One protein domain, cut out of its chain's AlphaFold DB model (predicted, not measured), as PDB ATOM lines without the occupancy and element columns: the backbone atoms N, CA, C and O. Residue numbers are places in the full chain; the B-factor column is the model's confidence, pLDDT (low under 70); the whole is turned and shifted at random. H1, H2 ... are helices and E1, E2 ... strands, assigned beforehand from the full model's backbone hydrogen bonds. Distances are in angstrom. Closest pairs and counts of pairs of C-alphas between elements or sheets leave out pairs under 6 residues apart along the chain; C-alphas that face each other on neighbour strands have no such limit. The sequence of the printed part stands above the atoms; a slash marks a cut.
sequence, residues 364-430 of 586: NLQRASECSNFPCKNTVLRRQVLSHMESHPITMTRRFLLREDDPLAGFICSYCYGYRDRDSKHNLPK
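AT A GLANCE: This is residues 364 to 430 of the 586 residues of an uncharacterized protein of Penicillium roqueforti (strain FM164) (UniProt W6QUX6). A hairpin of E2 and E3 makes the middle of an elongated shape, with H2 packed over E2 towards one end and a loop, residues 387 to 393, sticking out at the other. The 67 printed residues, under half in named elements, run E1, H1, E2, E3, H2; the class is mixed, and so is the sheet, in order E1, E2, E3. The whole is compact, with radius of gyration of the C-alphas 11.8 A and spans of 37 by 21 by 18 A.

HOW THE PARTS SIT: E1, residues 379 to 381, meets E2, residues 397 to 403, only at a point, where facing C-alphas 380 and 399 are 5.0 A apart. H1, residues 383 to 386, too short for an O i to N i+4 pair, only grazes the sheet. E2 and E3, residues 406 to 413, form an antiparallel hairpin at 146 degrees; N 400 and O 412, 2.9 A apart, are within hydrogen-bond range. E3 bends by 84 degrees at residue 409. H2, residues 414 to 422, with every O i to N i+4 pair within range, is on the sheet at a height of 9.1 A; its closest C-alphas to E2 are Ser 414 and Arg 398, 5.3 A.

IN THESE COORDINATES: E1 begins at C-alpha 379 (144.961, 219.978, 242.295) and H2 ends at C-alpha 422 (165.552, 218.306, 236.585). From first to last C-alpha E2 measures 17.1 A, E3 15.8 A and H2 12.2 A.

THE WHOLE: The C-alphas farthest apart, Ser 391 and Lys 425, are 37.4 A apart. The printed part has no cut and no long link. Its pLDDT is under 70 at residues 364 to 367, 382 to 397, 404 to 409 and 424.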
ATOM      1  N   ASN A 364     137.741 218.897 229.651       48.06
ATOM      2  CA  ASN A 364     138.611 218.263 230.653       48.06
ATOM      3  C   ASN A 364     139.966 218.975 230.838       48.06
ATOM      4  O   ASN A 364     140.650 218.768 231.842       48.06
ATOM      5  N   LEU A 365     140.378 219.836 229.896       50.16
ATOM      6  CA  LEU A 365     141.565 220.673 230.088       50.16
ATOM      7  C   LEU A 365     141.296 221.882 231.006       50.16
ATOM      8  O   LEU A 365     142.240 222.458 231.545       50.16
ATOM      9  N   GLN A 366     140.036 222.277 231.186       53.88
ATOM     10  CA  GLN A 366     139.638 223.360 232.086       53.88
ATOM     11  C   GLN A 366     139.227 222.864 233.474       53.88
ATOM     12  O   GLN A 366     139.354 223.612 234.439       53.88
ATOM     13  N   ARG A 367     138.786 221.606 233.594       62.59
ATOM     14  CA  ARG A 367     138.443 221.006 234.887       62.59
ATOM     15  C   ARG A 367     139.681 220.813 235.757       62.59
ATOM     16  O   ARG A 367     140.750 220.424 235.280       62.59
ATOM     17  N   ALA A 368     139.502 221.087 237.045       72.19
ATOM     18  CA  ALA A 368     140.454 220.715 238.074       72.19
ATOM     19  C   ALA A 368     140.611 219.192 238.072       72.19
ATOM     20  O   ALA A 368     139.617 218.469 238.084       72.19
ATOM     21  N   SER A 369     141.848 218.707 238.063       75.88
ATOM     22  CA  SER A 369     142.139 217.292 238.297       75.88
ATOM     23  C   SER A 369     143.150 217.150 239.423       75.88
ATOM     24  O   SER A 369     143.905 218.078 239.713       75.88
ATOM     25  N   GLU A 370     143.188 215.992 240.069       84.25
ATOM     26  CA  GLU A 370     144.319 215.661 240.930       84.25
ATOM     27  C   GLU A 370     145.578 215.461 240.079       84.25
ATOM     28  O   GLU A 370     145.515 215.129 238.890       84.25
ATOM     29  N   CYS A 371     146.735 215.717 240.678       86.94
ATOM     30  CA  CYS A 371     148.021 215.442 240.068       86.94
ATOM     31  C   CYS A 371     148.204 213.922 239.912       86.94
ATOM     32  O   CYS A 371     148.193 213.191 240.895       86.94
ATOM     33  N   SER A 372     148.475 213.445 238.695       90.50
ATOM     34  CA  SER A 372     148.663 212.016 238.397       90.50
ATOM     35  C   SER A 372     149.887 211.380 239.068       90.50
ATOM     36  O   SER A 372     150.053 210.163 239.028       90.50
ATOM     37  N   ASN A 373     150.772 212.168 239.685       90.81
ATOM     38  CA  ASN A 373     151.765 211.614 240.601       90.81
ATOM     39  C   ASN A 373     151.054 211.207 241.901       90.81
ATOM     40  O   ASN A 373     150.835 212.072 242.735       90.81
ATOM     41  N   PHE A 374     150.726 209.924 242.080       84.94
ATOM     42  CA  PHE A 374     149.899 209.409 243.189       84.94
ATOM     43  C   PHE A 374     150.239 209.943 244.604       84.94
ATOM     44  O   PHE A 374     149.321 210.240 245.368       84.94
ATOM     45  N   PRO A 375     151.518 210.132 244.991       84.88
ATOM     46  CA  PRO A 375     151.860 210.759 246.270       84.88
ATOM     47  C   PRO A 375     151.480 212.248 246.374       84.88
ATOM     48  O   PRO A 375     151.289 212.770 247.472       84.88
ATOM     49  N   CYS A 376     151.404 212.948 245.245       82.19
ATOM     50  CA  CYS A 376     151.078 214.362 245.122       82.19
ATOM     51  C   CYS A 376     149.568 214.574 245.054       82.19
ATOM     52  O   CYS A 376     148.939 214.380 244.022       82.19
ATOM     53  N   LYS A 377     149.000 215.080 246.147       81.62
ATOM     54  CA  LYS A 377     147.571 215.411 246.246       81.62
ATOM     55  C   LYS A 377     147.229 216.821 245.746       81.62
ATOM     56  O   LYS A 377     146.199 217.371 246.118       81.62
ATOM     57  N   ASN A 378     148.111 217.450 244.967       81.38
ATOM     58  CA  ASN A 378     147.855 218.800 244.468       81.38
ATOM     59  C   ASN A 378     146.802 218.764 243.366       81.38
ATOM     60  O   ASN A 378     146.872 217.936 242.459       81.38
ATOM     61  N   THR A 379     145.888 219.727 243.395       80.06
ATOM     62  CA  THR A 379     144.961 219.978 242.295       80.06
ATOM     63  C   THR A 379     145.653 220.787 241.193       80.06
ATOM     64  O   THR A 379     146.380 221.754 241.459       80.06
ATOM     65  N   VAL A 380     145.437 220.395 239.941       75.69
ATOM     66  CA  VAL A 380     146.020 221.025 238.755       75.69
ATOM     67  C   VAL A 380     144.939 221.644 237.881       75.69
ATOM     68  O   VAL A 380     143.878 221.059 237.674       75.69
ATOM     69  N   LEU A 381     145.222 222.838 237.356       72.62
ATOM     70  CA  LEU A 381     144.312 223.622 236.517       72.62
ATOM     71  C   LEU A 381     145.058 224.296 235.360       72.62
ATOM     72  O   LEU A 381     146.290 224.419 235.355       72.62
ATOM     73  N   ARG A 382     144.312 224.726 234.335       63.78
ATOM     74  CA  ARG A 382     144.870 225.503 233.216       63.78
ATOM     75  C   ARG A 382     145.121 226.944 233.651       63.78
ATOM     76  O   ARG A 382     144.330 227.524 234.384       63.78
ATOM     77  N   ARG A 383     146.202 227.534 233.129       54.47
ATOM     78  CA  ARG A 383     146.641 228.912 233.421       54.47
ATOM     79  C   ARG A 383     145.527 229.958 233.269       54.47
ATOM     80  O   ARG A 383     145.451 230.848 234.097       54.47
ATOM     81  N   GLN A 384     144.670 229.807 232.259       52.53
ATOM     82  CA  GLN A 384     143.558 230.724 231.970       52.53
ATOM     83  C   GLN A 384     142.428 230.676 233.011       52.53
ATOM     84  O   GLN A 384     141.689 231.633 233.137       52.53
ATOM     85  N   VAL A 385     142.279 229.578 233.762       54.50
ATOM     86  CA  VAL A 385     141.249 229.473 234.815       54.50
ATOM     87  C   VAL A 385     141.769 230.051 236.135       54.50
ATOM     88  O   VAL A 385     141.013 230.644 236.898       54.50
ATOM     89  N   LEU A 386     143.078 229.930 236.380       53.47
ATOM     90  CA  LEU A 386     143.735 230.441 237.587       53.47
ATOM     91  C   LEU A 386     143.607 231.964 237.742       53.47
ATOM     92  O   LEU A 386     143.519 232.433 238.868       53.47
ATOM     93  N   SER A 387     143.567 232.721 236.641       52.56
ATOM     94  CA  SER A 387     143.417 234.183 236.670       52.56
ATOM     95  C   SER A 387     142.031 234.659 237.112       52.56
ATOM     96  O   SER A 387     141.901 235.801 237.524       52.56
ATOM     97  N   HIS A 388     141.004 233.805 237.051       55.00
ATOM     98  CA  HIS A 388     139.627 234.175 237.403       55.00
ATOM     99  C   HIS A 388     139.155 233.588 238.747       55.00
ATOM    100  O   HIS A 388     138.042 233.873 239.179       55.00
ATOM    101  N   MET A 389     139.972 232.764 239.415       53.84
ATOM    102  CA  MET A 389     139.605 232.041 240.646       53.84
ATOM    103  C   MET A 389     140.402 232.499 241.880       53.84
ATOM    104  O   MET A 389     140.814 231.676 242.697       53.84
ATOM    105  N   GLU A 390     140.600 233.808 242.055       52.34
ATOM    106  CA  GLU A 390     141.374 234.383 243.175       52.34
ATOM    107  C   GLU A 390     140.829 234.045 244.583       52.34
ATOM    108  O   GLU A 390     141.511 234.269 245.579       52.34
ATOM    109  N   SER A 391     139.626 233.470 244.701       51.56
ATOM    110  CA  SER A 391     138.938 233.254 245.981       51.56
ATOM    111  C   SER A 391     139.055 231.851 246.597       51.56
ATOM    112  O   SER A 391     138.525 231.642 247.688       51.56
ATOM    113  N   HIS A 392     139.704 230.871 245.952       48.25
ATOM    114  CA  HIS A 392     139.741 229.491 246.471       48.25
ATOM    115  C   HIS A 392     141.068 229.130 247.178       48.25
ATOM    116  O   HIS A 392     142.135 229.284 246.590       48.25
ATOM    117  N   PRO A 393     141.029 228.570 248.408       48.38
ATOM    118  CA  PRO A 393     142.213 228.292 249.235       48.38
ATOM    119  C   PRO A 393     142.997 227.030 248.835       48.38
ATOM    120  O   PRO A 393     143.966 226.665 249.500       48.38
ATOM    121  N   ILE A 394     142.594 226.327 247.773       54.72
ATOM    122  CA  ILE A 394     143.360 225.181 247.274       54.72
ATOM    123  C   ILE A 394     144.553 225.736 246.502       54.72
ATOM    124  O   ILE A 394     144.400 226.601 245.646       54.72
ATOM    125  N   THR A 395     145.750 225.227 246.778       57.94
ATOM    126  CA  THR A 395     146.988 225.604 246.087       57.94
ATOM    127  C   THR A 395     146.958 225.055 244.665       57.94
ATOM    128  O   THR A 395     147.524 224.002 244.361       57.94
ATOM    129  N   MET A 396     146.211 225.734 243.804       59.78
ATOM    130  CA  MET A 396     146.018 225.354 242.420       59.78
ATOM    131  C   MET A 396     147.310 225.634 241.655       59.78
ATOM    132  O   MET A 396     147.890 226.716 241.724       59.78
ATOM    133  N   THR A 397     147.797 224.627 240.940       66.38
ATOM    134  CA  THR A 397     149.084 224.700 240.238       66.38
ATOM    135  C   THR A 397     148.893 224.550 238.737       66.38
ATOM    136  O   THR A 397     147.939 223.921 238.271       66.38
ATOM    137  N   ARG A 398     149.820 225.125 237.955       73.44
ATOM    138  CA  ARG A 398     149.829 224.953 236.498       73.44
ATOM    139  C   ARG A 398     149.918 223.462 236.169       73.44
ATOM    140  O   ARG A 398     150.805 222.770 236.664       73.44
ATOM    141  N   ARG A 399     149.003 222.998 235.323       78.12
ATOM    142  CA  ARG A 399     148.981 221.640 234.766       78.12
ATOM    143  C   ARG A 399     150.082 221.413 233.727       78.12
ATOM    144  O   ARG A 399     150.324 222.270 232.876       78.12
ATOM    145  N   PHE A 400     150.663 220.222 233.754       81.69
ATOM    146  CA  PHE A 400     151.575 219.682 232.749       81.69
ATOM    147  C   PHE A 400     151.194 218.231 232.458       81.69
ATOM    148  O   PHE A 400     150.569 217.591 233.296       81.69
ATOM    149  N   LEU A 401     151.539 217.695 231.290       79.75
ATOM    150  CA  LEU A 401     151.288 216.283 230.996       79.75
ATOM    151  C   LEU A 401     152.178 215.388 231.857       79.75
ATOM    152  O   LEU A 401     153.368 215.678 231.979       79.75
ATOM    153  N   LEU A 402     151.631 214.302 232.420       82.75
ATOM    154  CA  LEU A 402     152.427 213.294 233.137       82.75
ATOM    155  C   LEU A 402     153.515 212.704 232.233       82.75
ATOM    156  O   LEU A 402     154.649 212.499 232.668       82.75
ATOM    157  N   ARG A 403     153.160 212.485 230.970       75.88
ATOM    158  CA  ARG A 403     154.007 211.960 229.910       75.88
ATOM    159  C   ARG A 403     153.820 212.818 228.672       75.88
ATOM    160  O   ARG A 403     152.697 213.012 228.222       75.88
ATOM    161  N   GLU A 404     154.905 213.359 228.137       66.38
ATOM    162  CA  GLU A 404     154.828 214.167 226.911       66.38
ATOM    163  C   GLU A 404     154.441 213.314 225.702       66.38
ATOM    164  O   GLU A 404     153.787 213.802 224.783       66.38
ATOM    165  N   ASP A 405     154.766 212.023 225.753       63.28
ATOM    166  CA  ASP A 405     154.412 211.041 224.743       63.28
ATOM    167  C   ASP A 405     152.996 210.454 224.907       63.28
ATOM    168  O   ASP A 405     152.510 209.796 223.992       63.28
ATOM    169  N   ASP A 406     152.303 210.726 226.023       56.66
ATOM    170  CA  ASP A 406     150.947 210.228 226.296       56.66
ATOM    171  C   ASP A 406     150.047 211.306 226.955       56.66
ATOM    172  O   ASP A 406     150.072 211.491 228.175       56.66
ATOM    173  N   PRO A 407     149.193 212.008 226.185       54.34
ATOM    174  CA  PRO A 407     148.281 213.034 226.658       54.34
ATOM    175  C   PRO A 407     147.122 212.453 227.474       54.34
ATOM    176  O   PRO A 407     146.386 213.218 228.098       54.34
ATOM    177  N   LEU A 408     146.958 211.124 227.485       59.41
ATOM    178  CA  LEU A 408     145.982 210.411 228.305       59.41
ATOM    179  C   LEU A 408     146.576 209.940 229.639       59.41
ATOM    180  O   LEU A 408     145.822 209.521 230.512       59.41
ATOM    181  N   ALA A 409     147.886 210.095 229.862       69.19
ATOM    182  CA  ALA A 409     148.546 209.782 231.136       69.19
ATOM    183  C   ALA A 409     148.116 210.707 232.302       69.19
ATOM    184  O   ALA A 409     148.625 210.620 233.422       69.19
ATOM    185  N   GLY A 410     147.173 211.616 232.055       79.94
ATOM    186  CA  GLY A 410     146.708 212.619 232.999       79.94
ATOM    187  C   GLY A 410     147.712 213.756 233.188       79.94
ATOM    188  O   GLY A 410     148.647 213.948 232.403       79.94
ATOM    189  N   PHE A 411     147.489 214.558 234.226       86.00
ATOM    190  CA  PHE A 411     148.184 215.826 234.415       86.00
ATOM    191  C   PHE A 411     148.942 215.842 235.735       86.00
ATOM    192  O   PHE A 411     148.417 215.449 236.766       86.00
ATOM    193  N   ILE A 412     150.171 216.342 235.719       89.38
ATOM    194  CA  ILE A 412     150.970 216.608 236.912       89.38
ATOM    195  C   ILE A 412     151.037 218.106 237.200       89.38
ATOM    196  O   ILE A 412     150.891 218.945 236.309       89.38
ATOM    197  N   CYS A 413     151.249 218.450 238.468       88.75
ATOM    198  CA  CYS A 413     151.416 219.835 238.888       88.75
ATOM    199  C   CYS A 413     152.765 220.402 238.438       88.75
ATOM    200  O   CYS A 413     153.714 219.655 238.188       88.75
ATOM    201  N   SER A 414     152.884 221.731 238.424       85.44
ATOM    202  CA  SER A 414     154.141 222.441 238.149       85.44
ATOM    203  C   SER A 414     155.308 221.958 239.004       85.44
ATOM    204  O   SER A 414     156.439 221.904 238.529       85.44
ATOM    205  N   TYR A 415     155.035 221.562 240.248       85.88
ATOM    206  CA  TYR A 415     156.039 221.028 241.156       85.88
ATOM    207  C   TYR A 415     156.586 219.672 240.693       85.88
ATOM    208  O   TYR A 415     157.797 219.498 240.566       85.88
ATOM    209  N   CYS A 416     155.693 218.725 240.395       89.25
ATOM    210  CA  CYS A 416     156.073 217.404 239.900       89.25
ATOM    211  C   CYS A 416     156.728 217.491 238.519       89.25
ATOM    212  O   CYS A 416     157.708 216.794 238.276       89.25
ATOM    213  N   TYR A 417     156.238 218.383 237.653       89.56
ATOM    214  CA  TYR A 417     156.858 218.659 236.361       89.56
ATOM    215  C   TYR A 417     158.279 219.199 236.523       89.56
ATOM    216  O   TYR A 417     159.208 218.645 235.952       89.56
ATOM    217  N   GLY A 418     158.478 220.224 237.359       87.06
ATOM    218  CA  GLY A 418     159.804 220.801 237.580       87.06
ATOM    219  C   GLY A 418     160.795 219.822 238.217       87.06
ATOM    220  O   GLY A 418     161.991 219.921 237.969       87.06
ATOM    221  N   TYR A 419     160.326 218.870 239.031       88.88
ATOM    222  CA  TYR A 419     161.174 217.775 239.507       88.88
ATOM    223  C   TYR A 419     161.562 216.833 238.363       88.88
ATOM    224  O   TYR A 419     162.744 216.559 238.185       88.88
ATOM    225  N   ARG A 420     160.580 216.391 237.568       90.75
ATOM    226  CA  ARG A 420     160.780 215.497 236.419       90.75
ATOM    227  C   ARG A 420     161.746 216.075 235.386       90.75
ATOM    228  O   ARG A 420     162.520 215.336 234.796       90.75
ATOM    229  N   ASP A 421     161.669 217.379 235.157       84.25
ATOM    230  CA  ASP A 421     162.514 218.098 234.204       84.25
ATOM    231  C   ASP A 421     163.979 218.178 234.673       84.25
ATOM    232  O   ASP A 421     164.904 218.084 233.874       84.25
ATOM    233  N   ARG A 422     164.204 218.284 235.991       84.88
ATOM    234  CA  ARG A 422     165.552 218.306 236.585       84.88
ATOM    235  C   ARG A 422     166.154 216.919 236.792       84.88
ATOM    236  O   ARG A 422     167.377 216.795 236.828       84.88
ATOM    237  N   ASP A 423     165.327 215.900 237.007       83.50
ATOM    238  CA  ASP A 423     165.800 214.528 237.152       83.50
ATOM    239  C   ASP A 423     166.188 213.974 235.778       83.50
ATOM    240  O   ASP A 423     165.345 213.833 234.897       83.50
ATOM    241  N   SER A 424     167.459 213.606 235.598       69.81
ATOM    242  CA  SER A 424     167.992 213.116 234.312       69.81
ATOM    243  C   SER A 424     167.331 211.829 233.810       69.81
ATOM    244  O   SER A 424     167.510 211.438 232.660       69.81
ATOM    245  N   LYS A 425     166.571 211.157 234.678       80.69
ATOM    246  CA  LYS A 425     165.807 209.944 234.381       80.69
ATOM    247  C   LYS A 425     164.306 210.201 234.226       80.69
ATOM    248  O   LYS A 425     163.551 209.242 234.110       80.69
ATOM    249  N   HIS A 426     163.871 211.461 234.256       78.69
ATOM    250  CA  HIS A 426     162.469 211.861 234.161       78.69
ATOM    251  C   HIS A 426     161.547 211.167 235.177       78.69
ATOM    252  O   HIS A 426     160.374 210.915 234.889       78.69
ATOM    253  N   ASN A 427     162.039 210.858 236.384       87.50
ATOM    254  CA  ASN A 427     161.178 210.297 237.417       87.50
ATOM    255  C   ASN A 427     160.322 211.383 238.064       87.50
ATOM    256  O   ASN A 427     160.717 212.541 238.197       87.50
ATOM    257  N   LEU A 428     159.149 210.982 238.542       89.50
ATOM    258  CA  LEU A 428     158.340 211.813 239.422       89.50
ATOM    259  C   LEU A 428     158.913 211.828 240.848       89.50
ATOM    260  O   LEU A 428     159.578 210.873 241.265       89.50
ATOM    261  N   PRO A 429     158.630 212.883 241.632       87.06
ATOM    262  CA  PRO A 429     159.083 212.936 243.010       87.06
ATOM    263  C   PRO A 429     158.414 211.846 243.851       87.06
ATOM    264  O   PRO A 429     157.199 211.643 243.785       87.06
ATOM    265  N   LYS A 430     159.221 211.182 244.684       88.19
ATOM    266  CA  LYS A 430     158.763 210.175 245.651       88.19
ATOM    267  C   LYS A 430     157.917 210.809 246.761       88.19
ATOM    268  O   LYS A 430     157.999 212.013 247.005       88.19
TER     269      LYS A 430